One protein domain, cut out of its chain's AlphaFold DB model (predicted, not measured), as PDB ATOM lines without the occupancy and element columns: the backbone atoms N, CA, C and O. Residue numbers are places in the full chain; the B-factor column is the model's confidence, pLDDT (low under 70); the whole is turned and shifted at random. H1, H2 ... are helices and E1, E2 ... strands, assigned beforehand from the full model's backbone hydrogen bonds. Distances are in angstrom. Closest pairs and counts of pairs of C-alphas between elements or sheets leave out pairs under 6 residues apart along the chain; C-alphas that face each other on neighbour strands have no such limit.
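This is residues 174 to 296 of the 509 residues of the protein "Ankyrin repeat family protein" of Anaplasma phagocytophilum str. ApNP (UniProt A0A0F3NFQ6). A compact cluster of crossed helices is built around H4, with H1 on one side of it and H7 on the other; H1, H2, H6 and H4 form a ring in which each helix touches the next. A small strand hairpin, E1 and E2, sits at one end of the longest axis, and the loop of residues 249 to 255 sticks out at the opposite end. The 123 printed residues hold two named strands and then eight named helices, E1 E2 H1 H2 H3 H4 H5 H6 H7 H8; the sheet, E1 - E2, is antiparallel and the class is mostly helix. The radius of gyration of the C-alphas is 13.8 A, and the spans are 41 by 30 by 28 A.

E1, residues 177 to 179, begins with C-alpha 177 at (-38.190, 47.806, -3.227). E2 is residues 184 to 187. H1, residues 189 to 200, is 16.8 A long; H2, residues 206 to 218, 18.5 A; H3, residues 220 to 229, 15.0 A. H4, residues 231 to 245, is 20.2 A long and starts at C-alpha 231, (-25.097, 39.937, 1.428). H5 is residues 257 to 260. H6, residues 264 to 276, is 18.2 A long; H7, residues 278 to 286, 12.6 A. H8, residues 290 to 294, ends with C-alpha 294 at (-22.845, 53.549, 8.774).

H4 and H6 are the hub, touching four helices each. H4 touches H1, closest at the C-alphas of Ser 195 and Val 236, 6.1 A, at a steep tilt of 55 degrees. With residues 238 to 242 alone it touches H7, closest at the C-alphas of Ile 238 and Leu 281, 6.6 A. H6 touches H4 with residues 270 to 273 alone, closest at the C-alphas of Leu 270 and Val 241, 5.8 A. With residues 264 to 266 alone H6 touches H2, about perpendicular at 73 degrees, closest at the C-alphas of Asn 265 and Asp 212, 5.6 A. H6 and H3 only just touch, with 3 pairs of C-alphas within 8 A, the closest Leu 269 and Val 220, 6.0 A. H3 touches H4 only at the corner, as H5 does H6. H1 and H2 form a helical hairpin, a shallow tilt of 20 degrees, opposite ways; their closest C-alphas, Leu 190 and Leu 214, are 5.9 A apart. H8 is close to but not clearly touching H1, H4 and H7. E1 and E2 form an antiparallel hairpin, with N 177 and O 187 at 2.9 A and N 179 and O 184 at 3.0 A, within hydrogen-bond range. Each O i to N i+4 pair is within that range in H1, H2, H4, H6, H7 and H8, and 5 of 6 in H3; H5 is too short for such a pair.

The C-alphas farthest apart, those of Ala 180 and Gly 253, are 41.4 A apart. The printed part has no cut; the link from H4 to H5, 11 residues, is long, and the others are tight. The mean pLDDT of the printed part is 70.7; 50 residues are under 70: 178 to 186, 199 to 205, 242 to 256 and 278 to 296.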
ATOM      1  N   SER A 174     -43.602  41.678   2.955       88.88
ATOM      2  CA  SER A 174     -42.552  40.869   2.317       88.88
ATOM      3  C   SER A 174     -42.120  41.425   0.961       88.88
ATOM      4  O   SER A 174     -41.133  40.963   0.385       88.88
ATOM      5  N   SER A 175     -42.845  42.418   0.449       83.88
ATOM      6  CA  SER A 175     -42.520  43.090  -0.804       83.88
ATOM      7  C   SER A 175     -41.119  43.702  -0.796       83.88
ATOM      8  O   SER A 175     -40.627  44.177   0.228       83.88
ATOM      9  N   VAL A 176     -40.473  43.712  -1.960       81.56
ATOM     10  CA  VAL A 176     -39.142  44.299  -2.132       81.56
ATOM     11  C   VAL A 176     -39.223  45.599  -2.914       81.56
ATOM     12  O   VAL A 176     -39.964  45.711  -3.892       81.56
ATOM     13  N   MET A 177     -38.440  46.581  -2.480       78.00
ATOM     14  CA  MET A 177     -38.190  47.806  -3.227       78.00
ATOM     15  C   MET A 177     -36.770  47.798  -3.797       78.00
ATOM     16  O   MET A 177     -35.838  47.283  -3.170       78.00
ATOM     17  N   TYR A 178     -36.600  48.419  -4.964       68.81
ATOM     18  CA  TYR A 178     -35.277  48.734  -5.495       68.81
ATOM     19  C   TYR A 178     -34.815  50.060  -4.902       68.81
ATOM     20  O   TYR A 178     -35.486  51.085  -5.044       68.81
ATOM     21  N   ASP A 179     -33.652  50.063  -4.263       60.75
ATOM     22  CA  ASP A 179     -32.991  51.308  -3.900       60.75
ATOM     23  C   ASP A 179     -31.827  51.569  -4.852       60.75
ATOM     24  O   ASP A 179     -30.779  50.927  -4.818       60.75
ATOM     25  N   ALA A 180     -32.008  52.573  -5.700       52.47
ATOM     26  CA  ALA A 180     -31.010  53.002  -6.662       52.47
ATOM     27  C   ALA A 180     -29.685  53.439  -6.034       52.47
ATOM     28  O   ALA A 180     -28.621  53.282  -6.644       52.47
ATOM     29  N   TYR A 181     -29.727  53.990  -4.815       49.88
ATOM     30  CA  TYR A 181     -28.506  54.383  -4.131       49.88
ATOM     31  C   TYR A 181     -27.695  53.144  -3.761       49.88
ATOM     32  O   TYR A 181     -26.478  53.130  -3.977       49.88
ATOM     33  N   SER A 182     -28.365  52.106  -3.253       51.41
ATOM     34  CA  SER A 182     -27.747  50.836  -2.874       51.41
ATOM     35  C   SER A 182     -27.426  49.895  -4.005       51.41
ATOM     36  O   SER A 182     -26.532  49.061  -3.852       51.41
ATOM     37  N   ARG A 183     -28.143  50.028  -5.123       57.09
ATOM     38  CA  ARG A 183     -28.232  49.004  -6.166       57.09
ATOM     39  C   ARG A 183     -28.665  47.649  -5.599       57.09
ATOM     40  O   ARG A 183     -28.241  46.613  -6.106       57.09
ATOM     41  N   SER A 184     -29.455  47.662  -4.525       62.41
ATOM     42  CA  SER A 184     -30.084  46.472  -3.968       62.41
ATOM     43  C   SER A 184     -31.520  46.392  -4.463       62.41
ATOM     44  O   SER A 184     -32.291  47.343  -4.331       62.41
ATOM     45  N   GLU A 185     -31.863  45.243  -5.039       65.19
ATOM     46  CA  GLU A 185     -33.203  44.916  -5.537       65.19
ATOM     47  C   GLU A 185     -34.086  44.258  -4.462       65.19
ATOM     48  O   GLU A 185     -35.268  44.039  -4.699       65.19
ATOM     49  N   ASN A 186     -33.536  43.968  -3.273       69.88
ATOM     50  CA  ASN A 186     -34.160  43.096  -2.268       69.88
ATOM     51  C   ASN A 186     -34.412  43.785  -0.919       69.88
ATOM     52  O   ASN A 186     -34.341  43.148   0.132       69.88
ATOM     53  N   ILE A 187     -34.682  45.093  -0.907       78.62
ATOM     54  CA  ILE A 187     -34.950  45.788   0.357       78.62
ATOM     55  C   ILE A 187     -36.411  45.580   0.747       78.62
ATOM     56  O   ILE A 187     -37.308  46.182   0.163       78.62
ATOM     57  N   THR A 188     -36.645  44.750   1.760       88.19
ATOM     58  CA  THR A 188     -37.960  44.611   2.399       88.19
ATOM     59  C   THR A 188     -38.227  45.770   3.369       88.19
ATOM     60  O   THR A 188     -37.275  46.420   3.824       88.19
ATOM     61  N   PRO A 189     -39.492  46.035   3.756       89.75
ATOM     62  CA  PRO A 189     -39.822  47.009   4.797       89.75
ATOM     63  C   PRO A 189     -39.039  46.779   6.091       89.75
ATOM     64  O   PRO A 189     -38.608  47.734   6.734       89.75
ATOM     65  N   LEU A 190     -38.802  45.511   6.437       90.88
ATOM     66  CA  LEU A 190     -38.055  45.111   7.623       90.88
ATOM     67  C   LEU A 190     -36.564  45.471   7.527       90.88
ATOM     68  O   LEU A 190     -36.027  46.097   8.442       90.88
ATOM     69  N   ILE A 191     -35.902  45.155   6.407       85.00
ATOM     70  CA  ILE A 191     -34.501  45.555   6.175       85.00
ATOM     71  C   ILE A 191     -34.372  47.080   6.134       85.00
ATOM     72  O   ILE A 191     -33.421  47.634   6.688       85.00
ATOM     73  N   TYR A 192     -35.343  47.770   5.529       84.25
ATOM     74  CA  TYR A 192     -35.393  49.230   5.522       84.25
ATOM     75  C   TYR A 192     -35.493  49.790   6.948       84.25
ATOM     76  O   TYR A 192     -34.680  50.638   7.316       84.25
ATOM     77  N   ALA A 193     -36.410  49.275   7.774       86.00
ATOM     78  CA  ALA A 193     -36.575  49.686   9.170       86.00
ATOM     79  C   ALA A 193     -35.292  49.476   9.995       86.00
ATOM     80  O   ALA A 193     -34.854  50.393  10.688       86.00
ATOM     81  N   MET A 194     -34.641  48.314   9.870       82.88
ATOM     82  CA  MET A 194     -33.362  48.027  10.540       82.88
ATOM     83  C   MET A 194     -32.241  48.971  10.082       82.88
ATOM     84  O   MET A 194     -31.461  49.463  10.898       82.88
ATOM     85  N   SER A 195     -32.169  49.264   8.781       77.12
ATOM     86  CA  SER A 195     -31.215  50.226   8.218       77.12
ATOM     87  C   SER A 195     -31.454  51.647   8.743       77.12
ATOM     88  O   SER A 195     -30.493  52.348   9.057       77.12
ATOM     89  N   GLU A 196     -32.708  52.092   8.851       75.06
ATOM     90  CA  GLU A 196     -33.029  53.405   9.425       75.06
ATOM     91  C   GLU A 196     -32.699  53.470  10.922       75.06
ATOM     92  O   GLU A 196     -32.091  54.447  11.364       75.06
ATOM     93  N   ALA A 197     -32.988  52.411  11.684       74.44
ATOM     94  CA  ALA A 197     -32.629  52.323  13.100       74.44
ATOM     95  C   ALA A 197     -31.110  52.479  13.321       74.44
ATOM     96  O   ALA A 197     -30.676  53.209  14.215       74.44
ATOM     97  N   LEU A 198     -30.286  51.882  12.448       70.31
ATOM     98  CA  LEU A 198     -28.823  52.018  12.490       70.31
ATOM     99  C   LEU A 198     -28.324  53.449  12.240       70.31
ATOM    100  O   LEU A 198     -27.248  53.812  12.721       70.31
ATOM    101  N   LYS A 199     -29.064  54.265  11.479       67.12
ATOM    102  CA  LYS A 199     -28.653  55.638  11.142       67.12
ATOM    103  C   LYS A 199     -28.846  56.608  12.296       67.12
ATOM    104  O   LYS A 199     -28.143  57.615  12.347       67.12
ATOM    105  N   LEU A 200     -29.829  56.354  13.154       59.34
ATOM    106  CA  LEU A 200     -30.371  57.403  14.002       59.34
ATOM    107  C   LEU A 200     -29.782  57.435  15.406       59.34
ATOM    108  O   LEU A 200     -29.688  58.542  15.900       59.34
ATOM    109  N   TYR A 201     -29.339  56.313  15.999       52.97
ATOM    110  CA  TYR A 201     -28.699  56.156  17.340       52.97
ATOM    111  C   TYR A 201     -29.185  57.082  18.491       52.97
ATOM    112  O   TYR A 201     -28.598  57.129  19.567       52.97
ATOM    113  N   GLU A 202     -30.276  57.806  18.316       44.44
ATOM    114  CA  GLU A 202     -30.920  58.662  19.290       44.44
ATOM    115  C   GLU A 202     -32.277  58.027  19.561       44.44
ATOM    116  O   GLU A 202     -32.966  57.606  18.633       44.44
ATOM    117  N   ARG A 203     -32.561  57.883  20.857       48.94
ATOM    118  CA  ARG A 203     -33.696  57.223  21.514       48.94
ATOM    119  C   ARG A 203     -35.056  57.628  20.926       48.94
ATOM    120  O   ARG A 203     -35.784  58.410  21.526       48.94
ATOM    121  N   GLU A 204     -35.380  57.149  19.735       51.78
ATOM    122  CA  GLU A 204     -36.710  57.276  19.157       51.78
ATOM    123  C   GLU A 204     -37.379  55.905  19.197       51.78
ATOM    124  O   GLU A 204     -37.098  55.016  18.390       51.78
ATOM    125  N   ASP A 205     -38.261  55.772  20.185       57.62
ATOM    126  CA  ASP A 205     -38.867  54.534  20.683       57.62
ATOM    127  C   ASP A 205     -39.660  53.734  19.620       57.62
ATOM    128  O   ASP A 205     -39.963  52.561  19.809       57.62
ATOM    129  N   GLY A 206     -39.959  54.320  18.453       71.19
ATOM    130  CA  GLY A 206     -40.834  53.707  17.449       71.19
ATOM    131  C   GLY A 206     -40.218  52.578  16.612       71.19
ATOM    132  O   GLY A 206     -40.952  51.730  16.109       71.19
ATOM    133  N   PHE A 207     -38.892  52.534  16.418       79.25
ATOM    134  CA  PHE A 207     -38.307  51.553  15.488       79.25
ATOM    135  C   PHE A 207     -38.339  50.121  16.005       79.25
ATOM    136  O   PHE A 207     -38.546  49.217  15.200       79.25
ATOM    137  N   PHE A 208     -38.139  49.899  17.305       82.31
ATOM    138  CA  PHE A 208     -38.196  48.549  17.863       82.31
ATOM    139  C   PHE A 208     -39.604  47.974  17.727       82.31
ATOM    140  O   PHE A 208     -39.752  46.874  17.205       82.31
ATOM    141  N   GLU A 209     -40.638  48.756  18.041       86.88
ATOM    142  CA  GLU A 209     -42.019  48.318  17.841       86.88
ATOM    143  C   GLU A 209     -42.344  48.094  16.354       86.88
ATOM    144  O   GLU A 209     -42.959  47.090  16.006       86.88
ATOM    145  N   ILE A 210     -41.886  48.963  15.444       90.94
ATOM    146  CA  ILE A 210     -42.071  48.759  13.993       90.94
ATOM    147  C   ILE A 210     -41.384  47.473  13.517       90.94
ATOM    148  O   ILE A 210     -41.979  46.703  12.765       90.94
ATOM    149  N   ILE A 211     -40.134  47.238  13.921       91.06
ATOM    150  CA  ILE A 211     -39.366  46.050  13.530       91.06
ATOM    151  C   ILE A 211     -40.030  44.790  14.086       91.06
ATOM    152  O   ILE A 211     -40.172  43.815  13.352       91.06
ATOM    153  N   ASP A 212     -40.477  44.821  15.339       91.88
ATOM    154  CA  ASP A 212     -41.172  43.711  15.985       91.88
ATOM    155  C   ASP A 212     -42.517  43.406  15.302       91.88
ATOM    156  O   ASP A 212     -42.798  42.252  14.987       91.88
ATOM    157  N   LEU A 213     -43.294  44.436  14.941       94.31
ATOM    158  CA  LEU A 213     -44.524  44.286  14.155       94.31
ATOM    159  C   LEU A 213     -44.266  43.665  12.779       94.31
ATOM    160  O   LEU A 213     -44.999  42.773  12.357       94.31
ATOM    161  N   LEU A 214     -43.233  44.123  12.069       95.06
ATOM    162  CA  LEU A 214     -42.880  43.594  10.752       95.06
ATOM    163  C   LEU A 214     -42.367  42.149  10.843       95.06
ATOM    164  O   LEU A 214     -42.743  41.322  10.012       95.06
ATOM    165  N   LEU A 215     -41.567  41.818  11.862       94.94
ATOM    166  CA  LEU A 215     -41.146  40.441  12.137       94.94
ATOM    167  C   LEU A 215     -42.340  39.542  12.462       94.94
ATOM    168  O   LEU A 215     -42.372  38.416  11.977       94.94
ATOM    169  N   ALA A 216     -43.339  40.033  13.199       95.19
ATOM    170  CA  ALA A 216     -44.559  39.276  13.480       95.19
ATOM    171  C   ALA A 216     -45.358  38.939  12.207       95.19
ATOM    172  O   ALA A 216     -46.014  37.902  12.155       95.19
ATOM    173  N   GLN A 217     -45.299  39.788  11.170       94.88
ATOM    174  CA  GLN A 217     -45.956  39.517   9.882       94.88
ATOM    175  C   GLN A 217     -45.161  38.548   8.996       94.88
ATOM    176  O   GLN A 217     -45.750  37.698   8.333       94.88
ATOM    177  N   VAL A 218     -43.832  38.690   8.948       93.31
ATOM    178  CA  VAL A 218     -42.971  37.899   8.047       93.31
ATOM    179  C   VAL A 218     -42.573  36.552   8.667       93.31
ATOM    180  O   VAL A 218     -42.430  35.562   7.956       93.31
ATOM    181  N   GLY A 219     -42.412  36.503   9.987       94.06
ATOM    182  CA  GLY A 219     -41.824  35.391  10.728       94.06
ATOM    183  C   GLY A 219     -40.292  35.426  10.705       94.06
ATOM    184  O   GLY A 219     -39.668  35.631   9.661       94.06
ATOM    185  N   VAL A 220     -39.668  35.187  11.863       92.50
ATOM    186  CA  VAL A 220     -38.206  35.271  12.032       92.50
ATOM    187  C   VAL A 220     -37.471  34.256  11.151       92.50
ATOM    188  O   VAL A 220     -36.500  34.614  10.488       92.50
ATOM    189  N   ASP A 221     -37.944  33.009  11.081       92.31
ATOM    190  CA  ASP A 221     -37.305  31.964  10.265       92.31
ATOM    191  C   ASP A 221     -37.371  32.268   8.770       92.31
ATOM    192  O   ASP A 221     -36.355  32.214   8.074       92.31
ATOM    193  N   ALA A 222     -38.557  32.636   8.279       91.25
ATOM    194  CA  ALA A 222     -38.746  32.993   6.879       91.25
ATOM    195  C   ALA A 222     -37.875  34.199   6.508       91.25
ATOM    196  O   ALA A 222     -37.185  34.177   5.488       91.25
ATOM    197  N   PHE A 223     -37.827  35.215   7.375       90.94
ATOM    198  CA  PHE A 223     -36.946  36.360   7.199       90.94
ATOM    199  C   PHE A 223     -35.469  35.946   7.129       90.94
ATOM    200  O   PHE A 223     -34.765  36.323   6.191       90.94
ATOM    201  N   LEU A 224     -34.987  35.125   8.062       89.31
ATOM    202  CA  LEU A 224     -33.589  34.697   8.084       89.31
ATOM    203  C   LEU A 224     -33.195  33.869   6.854       89.31
ATOM    204  O   LEU A 224     -32.071  34.018   6.368       89.31
ATOM    205  N   GLU A 225     -34.102  33.064   6.295       88.12
ATOM    206  CA  GLU A 225     -33.869  32.383   5.015       88.12
ATOM    207  C   GLU A 225     -33.697  33.372   3.852       88.12
ATOM    208  O   GLU A 225     -32.778  33.211   3.045       88.12
ATOM    209  N   THR A 226     -34.496  34.446   3.795       82.88
ATOM    210  CA  THR A 226     -34.320  35.485   2.759       82.88
ATOM    211  C   THR A 226     -32.969  36.198   2.884       82.88
ATOM    212  O   THR A 226     -32.281  36.433   1.890       82.88
ATOM    213  N   VAL A 227     -32.529  36.460   4.117       81.56
ATOM    214  CA  VAL A 227     -31.281  37.176   4.421       81.56
ATOM    215  C   VAL A 227     -30.037  36.334   4.115       81.56
ATOM    216  O   VAL A 227     -28.990  36.876   3.750       81.56
ATOM    217  N   LYS A 228     -30.113  34.998   4.201       78.19
ATOM    218  CA  LYS A 228     -28.993  34.119   3.816       78.19
ATOM    219  C   LYS A 228     -28.585  34.315   2.352       78.19
ATOM    220  O   LYS A 228     -27.396  34.205   2.056       78.19
ATOM    221  N   GLY A 229     -29.522  34.617   1.456       73.50
ATOM    222  CA  GLY A 229     -29.249  34.769   0.023       73.50
ATOM    223  C   GLY A 229     -28.611  36.104  -0.376       73.50
ATOM    224  O   GLY A 229     -27.909  36.156  -1.384       73.50
ATOM    225  N   ASP A 230     -28.812  37.166   0.412       75.50
ATOM    226  CA  ASP A 230     -28.385  38.526   0.074       75.50
ATOM    227  C   ASP A 230     -27.376  39.089   1.081       75.50
ATOM    228  O   ASP A 230     -27.673  39.314   2.256       75.50
ATOM    229  N   LYS A 231     -26.167  39.384   0.595       74.81
ATOM    230  CA  LYS A 231     -25.097  39.937   1.428       74.81
ATOM    231  C   LYS A 231     -25.466  41.307   2.005       74.81
ATOM    232  O   LYS A 231     -25.138  41.565   3.158       74.81
ATOM    233  N   ALA A 232     -26.128  42.171   1.234       72.25
ATOM    234  CA  ALA A 232     -26.440  43.525   1.692       72.25
ATOM    235  C   ALA A 232     -27.431  43.496   2.867       72.25
ATOM    236  O   ALA A 232     -27.175  44.107   3.904       72.25
ATOM    237  N   SER A 233     -28.509  42.722   2.737       76.56
ATOM    238  CA  SER A 233     -29.470  42.485   3.818       76.56
ATOM    239  C   SER A 233     -28.814  41.828   5.031       76.56
ATOM    240  O   SER A 233     -29.064  42.237   6.164       76.56
ATOM    241  N   ARG A 234     -27.912  40.861   4.816       78.31
ATOM    242  CA  ARG A 234     -27.166  40.212   5.904       78.31
ATOM    243  C   ARG A 234     -26.303  41.193   6.688       78.31
ATOM    244  O   ARG A 234     -26.326  41.157   7.914       78.31
ATOM    245  N   ASP A 235     -25.586  42.081   6.007       75.06
ATOM    246  CA  ASP A 235     -24.747  43.093   6.654       75.06
ATOM    247  C   ASP A 235     -25.597  44.070   7.498       75.06
ATOM    248  O   ASP A 235     -25.178  44.461   8.591       75.06
ATOM    249  N   VAL A 236     -26.813  44.415   7.045       75.62
ATOM    250  CA  VAL A 236     -27.776  45.223   7.823       75.62
ATOM    251  C   VAL A 236     -28.239  44.478   9.071       75.62
ATOM    252  O   VAL A 236     -28.192  45.044  10.162       75.62
ATOM    253  N   VAL A 237     -28.643  43.212   8.938       78.06
ATOM    254  CA  VAL A 237     -29.101  42.395  10.074       78.06
ATOM    255  C   VAL A 237     -27.979  42.194  11.086       78.06
ATOM    256  O   VAL A 237     -28.192  42.417  12.272       78.06
ATOM    257  N   ILE A 238     -26.765  41.852  10.644       73.94
ATOM    258  CA  ILE A 238     -25.598  41.721  11.530       73.94
ATOM    259  C   ILE A 238     -25.302  43.051  12.227       73.94
ATOM    260  O   ILE A 238     -25.022  43.055  13.425       73.94
ATOM    261  N   GLY A 239     -25.387  44.176  11.509       71.00
ATOM    262  CA  GLY A 239     -25.225  45.510  12.082       71.00
ATOM    263  C   GLY A 239     -26.269  45.811  13.158       71.00
ATOM    264  O   GLY A 239     -25.908  46.251  14.248       71.00
ATOM    265  N   PHE A 240     -27.543  45.525  12.884       76.12
ATOM    266  CA  PHE A 240     -28.651  45.720  13.819       76.12
ATOM    267  C   PHE A 240     -28.529  44.808  15.045       76.12
ATOM    268  O   PHE A 240     -28.550  45.290  16.169       76.12
ATOM    269  N   VAL A 241     -28.297  43.509  14.852       74.38
ATOM    270  CA  VAL A 241     -28.066  42.535  15.936       74.38
ATOM    271  C   VAL A 241     -26.852  42.925  16.772       74.38
ATOM    272  O   VAL A 241     -26.866  42.779  17.988       74.38
ATOM    273  N   SER A 242     -25.806  43.461  16.142       69.06
ATOM    274  CA  SER A 242     -24.631  43.969  16.847       69.06
ATOM    275  C   SER A 242     -24.969  45.185  17.704       69.06
ATOM    276  O   SER A 242     -24.606  45.229  18.874       69.06
ATOM    277  N   LEU A 243     -25.696  46.150  17.144       68.56
ATOM    278  CA  LEU A 243     -26.168  47.330  17.867       68.56
ATOM    279  C   LEU A 243     -27.056  46.946  19.058       68.56
ATOM    280  O   LEU A 243     -26.962  47.536  20.125       68.56
ATOM    281  N   VAL A 244     -27.928  45.964  18.873       67.00
ATOM    282  CA  VAL A 244     -28.962  45.616  19.845       67.00
ATOM    283  C   VAL A 244     -28.462  44.593  20.880       67.00
ATOM    284  O   VAL A 244     -28.892  44.627  22.027       67.00
ATOM    285  N   GLY A 245     -27.527  43.711  20.503       58.34
ATOM    286  CA  GLY A 245     -27.010  42.619  21.337       58.34
ATOM    287  C   GLY A 245     -25.556  42.752  21.819       58.34
ATOM    288  O   GLY A 245     -25.163  42.014  22.714       58.34
ATOM    289  N   LEU A 246     -24.721  43.643  21.261       51.50
ATOM    290  CA  LEU A 246     -23.329  43.866  21.727       51.50
ATOM    291  C   LEU A 246     -23.160  45.143  22.532       51.50
ATOM    292  O   LEU A 246     -22.257  45.244  23.356       51.50
ATOM    293  N   ASP A 247     -24.055  46.088  22.314       48.47
ATOM    294  CA  ASP A 247     -24.136  47.358  23.019       48.47
ATOM    295  C   ASP A 247     -24.981  47.182  24.316       48.47
ATOM    296  O   ASP A 247     -25.581  48.105  24.856       48.47
ATOM    297  N   LEU A 248     -24.960  45.969  24.893       44.81
ATOM    298  CA  LEU A 248     -25.424  45.662  26.256       44.81
ATOM    299  C   LEU A 248     -24.581  46.368  27.339       44.81
ATOM    300  O   LEU A 248     -24.874  46.262  28.528       44.81
ATOM    301  N   GLU A 249     -23.534  47.090  26.928       41.31
ATOM    302  CA  GLU A 249     -22.702  47.953  27.766       41.31
ATOM    303  C   GLU A 249     -23.148  49.430  27.773       41.31
ATOM    304  O   GLU A 249     -22.518  50.222  28.479       41.31
ATOM    305  N   ILE A 250     -24.172  49.843  26.998       36.78
ATOM    306  CA  ILE A 250     -24.385  51.279  26.713       36.78
ATOM    307  C   ILE A 250     -24.610  52.107  27.991       36.78
ATOM    308  O   ILE A 250     -24.063  53.204  28.064       36.78
ATOM    309  N   TYR A 251     -25.281  51.610  29.035       33.97
ATOM    310  CA  TYR A 251     -25.275  52.285  30.338       33.97
ATOM    311  C   TYR A 251     -25.414  51.294  31.498       33.97
ATOM    312  O   TYR A 251     -26.251  50.394  31.433       33.97
ATOM    313  N   PRO A 252     -24.661  51.464  32.602       33.34
ATOM    314  CA  PRO A 252     -24.967  50.763  33.841       33.34
ATOM    315  C   PRO A 252     -26.346  51.227  34.334       33.34
ATOM    316  O   PRO A 252     -26.454  52.288  34.942       33.34
ATOM    317  N   GLY A 253     -27.400  50.457  34.043       40.62
ATOM    318  CA  GLY A 253     -28.726  50.646  34.641       40.62
ATOM    319  C   GLY A 253     -29.940  50.609  33.709       40.62
ATOM    320  O   GLY A 253     -31.048  50.549  34.235       40.62
ATOM    321  N   GLU A 254     -29.787  50.611  32.380       45.06
ATOM    322  CA  GLU A 254     -30.936  50.516  31.458       45.06
ATOM    323  C   GLU A 254     -30.972  49.136  30.770       45.06
ATOM    324  O   GLU A 254     -30.006  48.768  30.097       45.06
ATOM    325  N   PRO A 255     -32.053  48.350  30.945       52.06
ATOM    326  CA  PRO A 255     -32.250  47.104  30.216       52.06
ATOM    327  C   PRO A 255     -32.281  47.344  28.710       52.06
ATOM    328  O   PRO A 255     -32.718  48.394  28.245       52.06
ATOM    329  N   MET A 256     -31.864  46.335  27.951       67.56
ATOM    330  CA  MET A 256     -31.980  46.311  26.499       67.56
ATOM    331  C   MET A 256     -33.400  46.701  26.054       67.56
ATOM    332  O   MET A 256     -34.364  46.104  26.530       67.56
ATOM    333  N   GLU A 257     -33.535  47.650  25.121       71.38
ATOM    334  CA  GLU A 257     -34.852  48.163  24.703       71.38
ATOM    335  C   GLU A 257     -35.768  47.048  24.179       71.38
ATOM    336  O   GLU A 257     -36.950  47.038  24.482       71.38
ATOM    337  N   ALA A 258     -35.222  46.033  23.497       74.38
ATOM    338  CA  ALA A 258     -36.005  44.867  23.082       74.38
ATOM    339  C   ALA A 258     -36.603  44.080  24.262       74.38
ATOM    340  O   ALA A 258     -37.714  43.575  24.162       74.38
ATOM    341  N   VAL A 259     -35.885  43.988  25.386       74.94
ATOM    342  CA  VAL A 259     -36.380  43.340  26.610       74.94
ATOM    343  C   VAL A 259     -37.377  44.250  27.312       74.94
ATOM    344  O   VAL A 259     -38.455  43.803  27.686       74.94
ATOM    345  N   LYS A 260     -37.046  45.535  27.455       74.38
ATOM    346  CA  LYS A 260     -37.903  46.529  28.105       74.38
ATOM    347  C   LYS A 260     -39.226  46.738  27.361       74.38
ATOM    348  O   LYS A 260     -40.244  46.896  28.017       74.38
ATOM    349  N   GLY A 261     -39.220  46.723  26.034       74.94
ATOM    350  CA  GLY A 261     -40.410  46.834  25.191       74.94
ATOM    351  C   GLY A 261     -41.109  45.504  24.905       74.94
ATOM    352  O   GLY A 261     -42.051  45.490  24.121       74.94
ATOM    353  N   GLU A 262     -40.650  44.394  25.502       85.69
ATOM    354  CA  GLU A 262     -41.207  43.045  25.293       85.69
ATOM    355  C   GLU A 262     -41.267  42.625  23.810       85.69
ATOM    356  O   GLU A 262     -42.168  41.913  23.369       85.69
ATOM    357  N   HIS A 263     -40.273  43.038  23.023       88.38
ATOM    358  CA  HIS A 263     -40.181  42.761  21.591       88.38
ATOM    359  C   HIS A 263     -39.683  41.333  21.333       88.38
ATOM    360  O   HIS A 263     -38.520  41.106  20.974       88.38
ATOM    361  N   LEU A 264     -40.561  40.350  21.554       90.75
ATOM    362  CA  LEU A 264     -40.238  38.922  21.503       90.75
ATOM    363  C   LEU A 264     -39.661  38.486  20.151       90.75
ATOM    364  O   LEU A 264     -38.728  37.685  20.133       90.75
ATOM    365  N   ASN A 265     -40.130  39.040  19.026       92.19
ATOM    366  CA  ASN A 265     -39.603  38.643  17.718       92.19
ATOM    367  C   ASN A 265     -38.186  39.185  17.495       92.19
ATOM    368  O   ASN A 265     -37.367  38.542  16.838       92.19
ATOM    369  N   ILE A 266     -37.867  40.358  18.055       88.44
ATOM    370  CA  ILE A 266     -36.498  40.887  18.047       88.44
ATOM    371  C   ILE A 266     -35.596  40.017  18.925       88.44
ATOM    372  O   ILE A 266     -34.480  39.703  18.517       88.44
ATOM    373  N   ILE A 267     -36.071  39.590  20.099       86.75
ATOM    374  CA  ILE A 267     -35.340  38.666  20.981       86.75
ATOM    375  C   ILE A 267     -35.057  37.344  20.258       86.75
ATOM    376  O   ILE A 267     -33.904  36.916  20.199       86.75
ATOM    377  N   GLU A 268     -36.067  36.747  19.626       90.44
ATOM    378  CA  GLU A 268     -35.912  35.535  18.820       90.44
ATOM    379  C   GLU A 268     -34.903  35.731  17.677       90.44
ATOM    380  O   GLU A 268     -34.009  34.900  17.485       90.44
ATOM    381  N   LEU A 269     -34.996  36.851  16.947       89.44
ATOM    382  CA  LEU A 269     -34.061  37.197  15.876       89.44
ATOM    383  C   LEU A 269     -32.620  37.243  16.390       89.44
ATOM    384  O   LEU A 269     -31.729  36.685  15.755       89.44
ATOM    385  N   LEU A 270     -32.377  37.886  17.531       83.69
ATOM    386  CA  LEU A 270     -31.040  37.995  18.115       83.69
ATOM    387  C   LEU A 270     -30.471  36.622  18.464       83.69
ATOM    388  O   LEU A 270     -29.343  36.311  18.071       83.69
ATOM    389  N   LEU A 271     -31.254  35.786  19.148       84.56
ATOM    390  CA  LEU A 271     -30.838  34.437  19.530       84.56
ATOM    391  C   LEU A 271     -30.506  33.594  18.295       84.56
ATOM    392  O   LEU A 271     -29.414  33.029  18.200       84.56
ATOM    393  N   LYS A 272     -31.374  33.590  17.279       88.56
ATOM    394  CA  LYS A 272     -31.124  32.858  16.028       88.56
ATOM    395  C   LYS A 272     -29.925  33.414  15.259       88.56
ATOM    396  O   LYS A 272     -29.080  32.643  14.800       88.56
ATOM    397  N   CYS A 273     -29.777  34.735  15.170       83.94
ATOM    398  CA  CYS A 273     -28.633  35.362  14.508       83.94
ATOM    399  C   CYS A 273     -27.303  35.049  15.197       83.94
ATOM    400  O   CYS A 273     -26.319  34.829  14.495       83.94
ATOM    401  N   THR A 274     -27.244  34.995  16.532       76.06
ATOM    402  CA  THR A 274     -25.996  34.621  17.226       76.06
ATOM    403  C   THR A 274     -25.556  33.191  16.930       76.06
ATOM    404  O   THR A 274     -24.360  32.943  16.784       76.06
ATOM    405  N   ARG A 275     -26.509  32.269  16.757       84.06
ATOM    406  CA  ARG A 275     -26.244  30.875  16.366       84.06
ATOM    407  C   ARG A 275     -25.831  30.763  14.902       84.06
ATOM    408  O   ARG A 275     -24.934  29.996  14.568       84.06
ATOM    409  N   MET A 276     -26.478  31.533  14.030       83.50
ATOM    410  CA  MET A 276     -26.273  31.466  12.582       83.50
ATOM    411  C   MET A 276     -25.040  32.227  12.083       83.50
ATOM    412  O   MET A 276     -24.372  31.751  11.171       83.50
ATOM    413  N   PHE A 277     -24.753  33.400  12.652       75.69
ATOM    414  CA  PHE A 277     -23.717  34.342  12.202       75.69
ATOM    415  C   PHE A 277     -22.661  34.600  13.290       75.69
ATOM    416  O   PHE A 277     -22.097  35.691  13.388       75.69
ATOM    417  N   GLY A 278     -22.429  33.624  14.173       68.75
ATOM    418  CA  GLY A 278     -21.586  33.788  15.361       68.75
ATOM    419  C   GLY A 278     -20.136  34.182  15.056       68.75
ATOM    420  O   GLY A 278     -19.548  34.984  15.789       68.75
ATOM    421  N   GLU A 279     -19.556  33.677  13.961       69.06
ATOM    422  CA  GLU A 279     -18.203  34.048  13.524       69.06
ATOM    423  C   GLU A 279     -18.149  35.495  13.025       69.06
ATOM    424  O   GLU A 279     -17.280  36.268  13.450       69.06
ATOM    425  N   GLU A 280     -19.104  35.896  12.182       67.44
ATOM    426  CA  GLU A 280     -19.209  37.262  11.679       67.44
ATOM    427  C   GLU A 280     -19.451  38.246  12.825       67.44
ATOM    428  O   GLU A 280     -18.698  39.210  12.961       67.44
ATOM    429  N   LEU A 281     -20.403  37.973  13.719       65.25
ATOM    430  CA  LEU A 281     -20.679  38.795  14.904       65.25
ATOM    431  C   LEU A 281     -19.450  38.919  15.820       65.25
ATOM    432  O   LEU A 281     -19.154  39.997  16.342       65.25
ATOM    433  N   SER A 282     -18.670  37.847  15.970       63.16
ATOM    434  CA  SER A 282     -17.411  37.877  16.724       63.16
ATOM    435  C   SER A 282     -16.342  38.736  16.047       63.16
ATOM    436  O   SER A 282     -15.570  39.418  16.725       63.16
ATOM    437  N   SER A 283     -16.289  38.733  14.713       59.94
ATOM    438  CA  SER A 283     -15.401  39.615  13.947       59.94
ATOM    439  C   SER A 283     -15.801  41.087  14.096       59.94
ATOM    440  O   SER A 283     -14.934  41.951  14.258       59.94
ATOM    441  N   VAL A 284     -17.110  41.360  14.158       55.91
ATOM    442  CA  VAL A 284     -17.669  42.695  14.384       55.91
ATOM    443  C   VAL A 284     -17.265  43.239  15.751       55.91
ATOM    444  O   VAL A 284     -16.695  44.334  15.792       55.91
ATOM    445  N   LYS A 285     -17.429  42.457  16.834       52.53
ATOM    446  CA  LYS A 285     -16.992  42.822  18.203       52.53
ATOM    447  C   LYS A 285     -15.537  43.304  18.243       52.53
ATOM    448  O   LYS A 285     -15.217  44.271  18.926       52.53
ATOM    449  N   ARG A 286     -14.646  42.645  17.495       43.59
ATOM    450  CA  ARG A 286     -13.201  42.947  17.481       43.59
ATOM    451  C   ARG A 286     -12.839  44.196  16.675       43.59
ATOM    452  O   ARG A 286     -11.742  44.720  16.838       43.59
ATOM    453  N   SER A 287     -13.718  44.653  15.785       45.31
ATOM    454  CA  SER A 287     -13.390  45.679  14.789       45.31
ATOM    455  C   SER A 287     -13.558  47.131  15.267       45.31
ATOM    456  O   SER A 287     -13.157  48.039  14.544       45.31
ATOM    457  N   GLN A 288     -14.119  47.377  16.464       43.25
ATOM    458  CA  GLN A 288     -14.320  48.702  17.098       43.25
ATOM    459  C   GLN A 288     -14.998  49.785  16.210       43.25
ATOM    460  O   GLN A 288     -15.007  50.963  16.568       43.25
ATOM    461  N   GLY A 289     -15.530  49.426  15.033       41.34
ATOM    462  CA  GLY A 289     -15.589  50.337  13.880       41.34
ATOM    463  C   GLY A 289     -16.956  50.545  13.230       41.34
ATOM    464  O   GLY A 289     -17.024  51.187  12.184       41.34
ATOM    465  N   TYR A 290     -18.052  50.054  13.811       42.25
ATOM    466  CA  TYR A 290     -19.360  50.122  13.146       42.25
ATOM    467  C   TYR A 290     -19.956  51.541  13.102       42.25
ATOM    468  O   TYR A 290     -20.541  51.917  12.084       42.25
ATOM    469  N   LYS A 291     -19.682  52.402  14.101       41.41
ATOM    470  CA  LYS A 291     -20.099  53.823  14.061       41.41
ATOM    471  C   LYS A 291     -19.541  54.582  12.843       41.41
ATOM    472  O   LYS A 291     -20.190  55.502  12.355       41.41
ATOM    473  N   ASN A 292     -18.385  54.183  12.299       36.72
ATOM    474  CA  ASN A 292     -17.783  54.830  11.122       36.72
ATOM    475  C   ASN A 292     -18.213  54.200   9.786       36.72
ATOM    476  O   ASN A 292     -18.050  54.834   8.745       36.72
ATOM    477  N   MET A 293     -18.761  52.979   9.798       36.50
ATOM    478  CA  MET A 293     -19.202  52.285   8.582       36.50
ATOM    479  C   MET A 293     -20.591  52.751   8.119       36.50
ATOM    480  O   MET A 293     -20.847  52.780   6.920       36.50
ATOM    481  N   PHE A 294     -21.449  53.179   9.053       40.09
ATOM    482  CA  PHE A 294     -22.845  53.549   8.774       40.09
ATOM    483  C   PHE A 294     -23.157  55.051   8.887       40.09
ATOM    484  O   PHE A 294     -24.148  55.512   8.322       40.09
ATOM    485  N   SER A 295     -22.281  55.843   9.524       36.09
ATOM    486  CA  SER A 295     -22.353  57.317   9.514       36.09
ATOM    487  C   SER A 295     -21.965  57.931   8.166       36.09
ATOM    488  O   SER A 295     -22.307  59.075   7.860       36.09
ATOM    489  N   GLY A 296     -21.287  57.163   7.312       34.59
ATOM    490  CA  GLY A 296     -21.166  57.459   5.896       34.59
ATOM    491  C   GLY A 296     -22.230  56.684   5.146       34.59
ATOM    492  O   GLY A 296     -21.992  55.517   4.878       34.59
TER     493      GLY A 296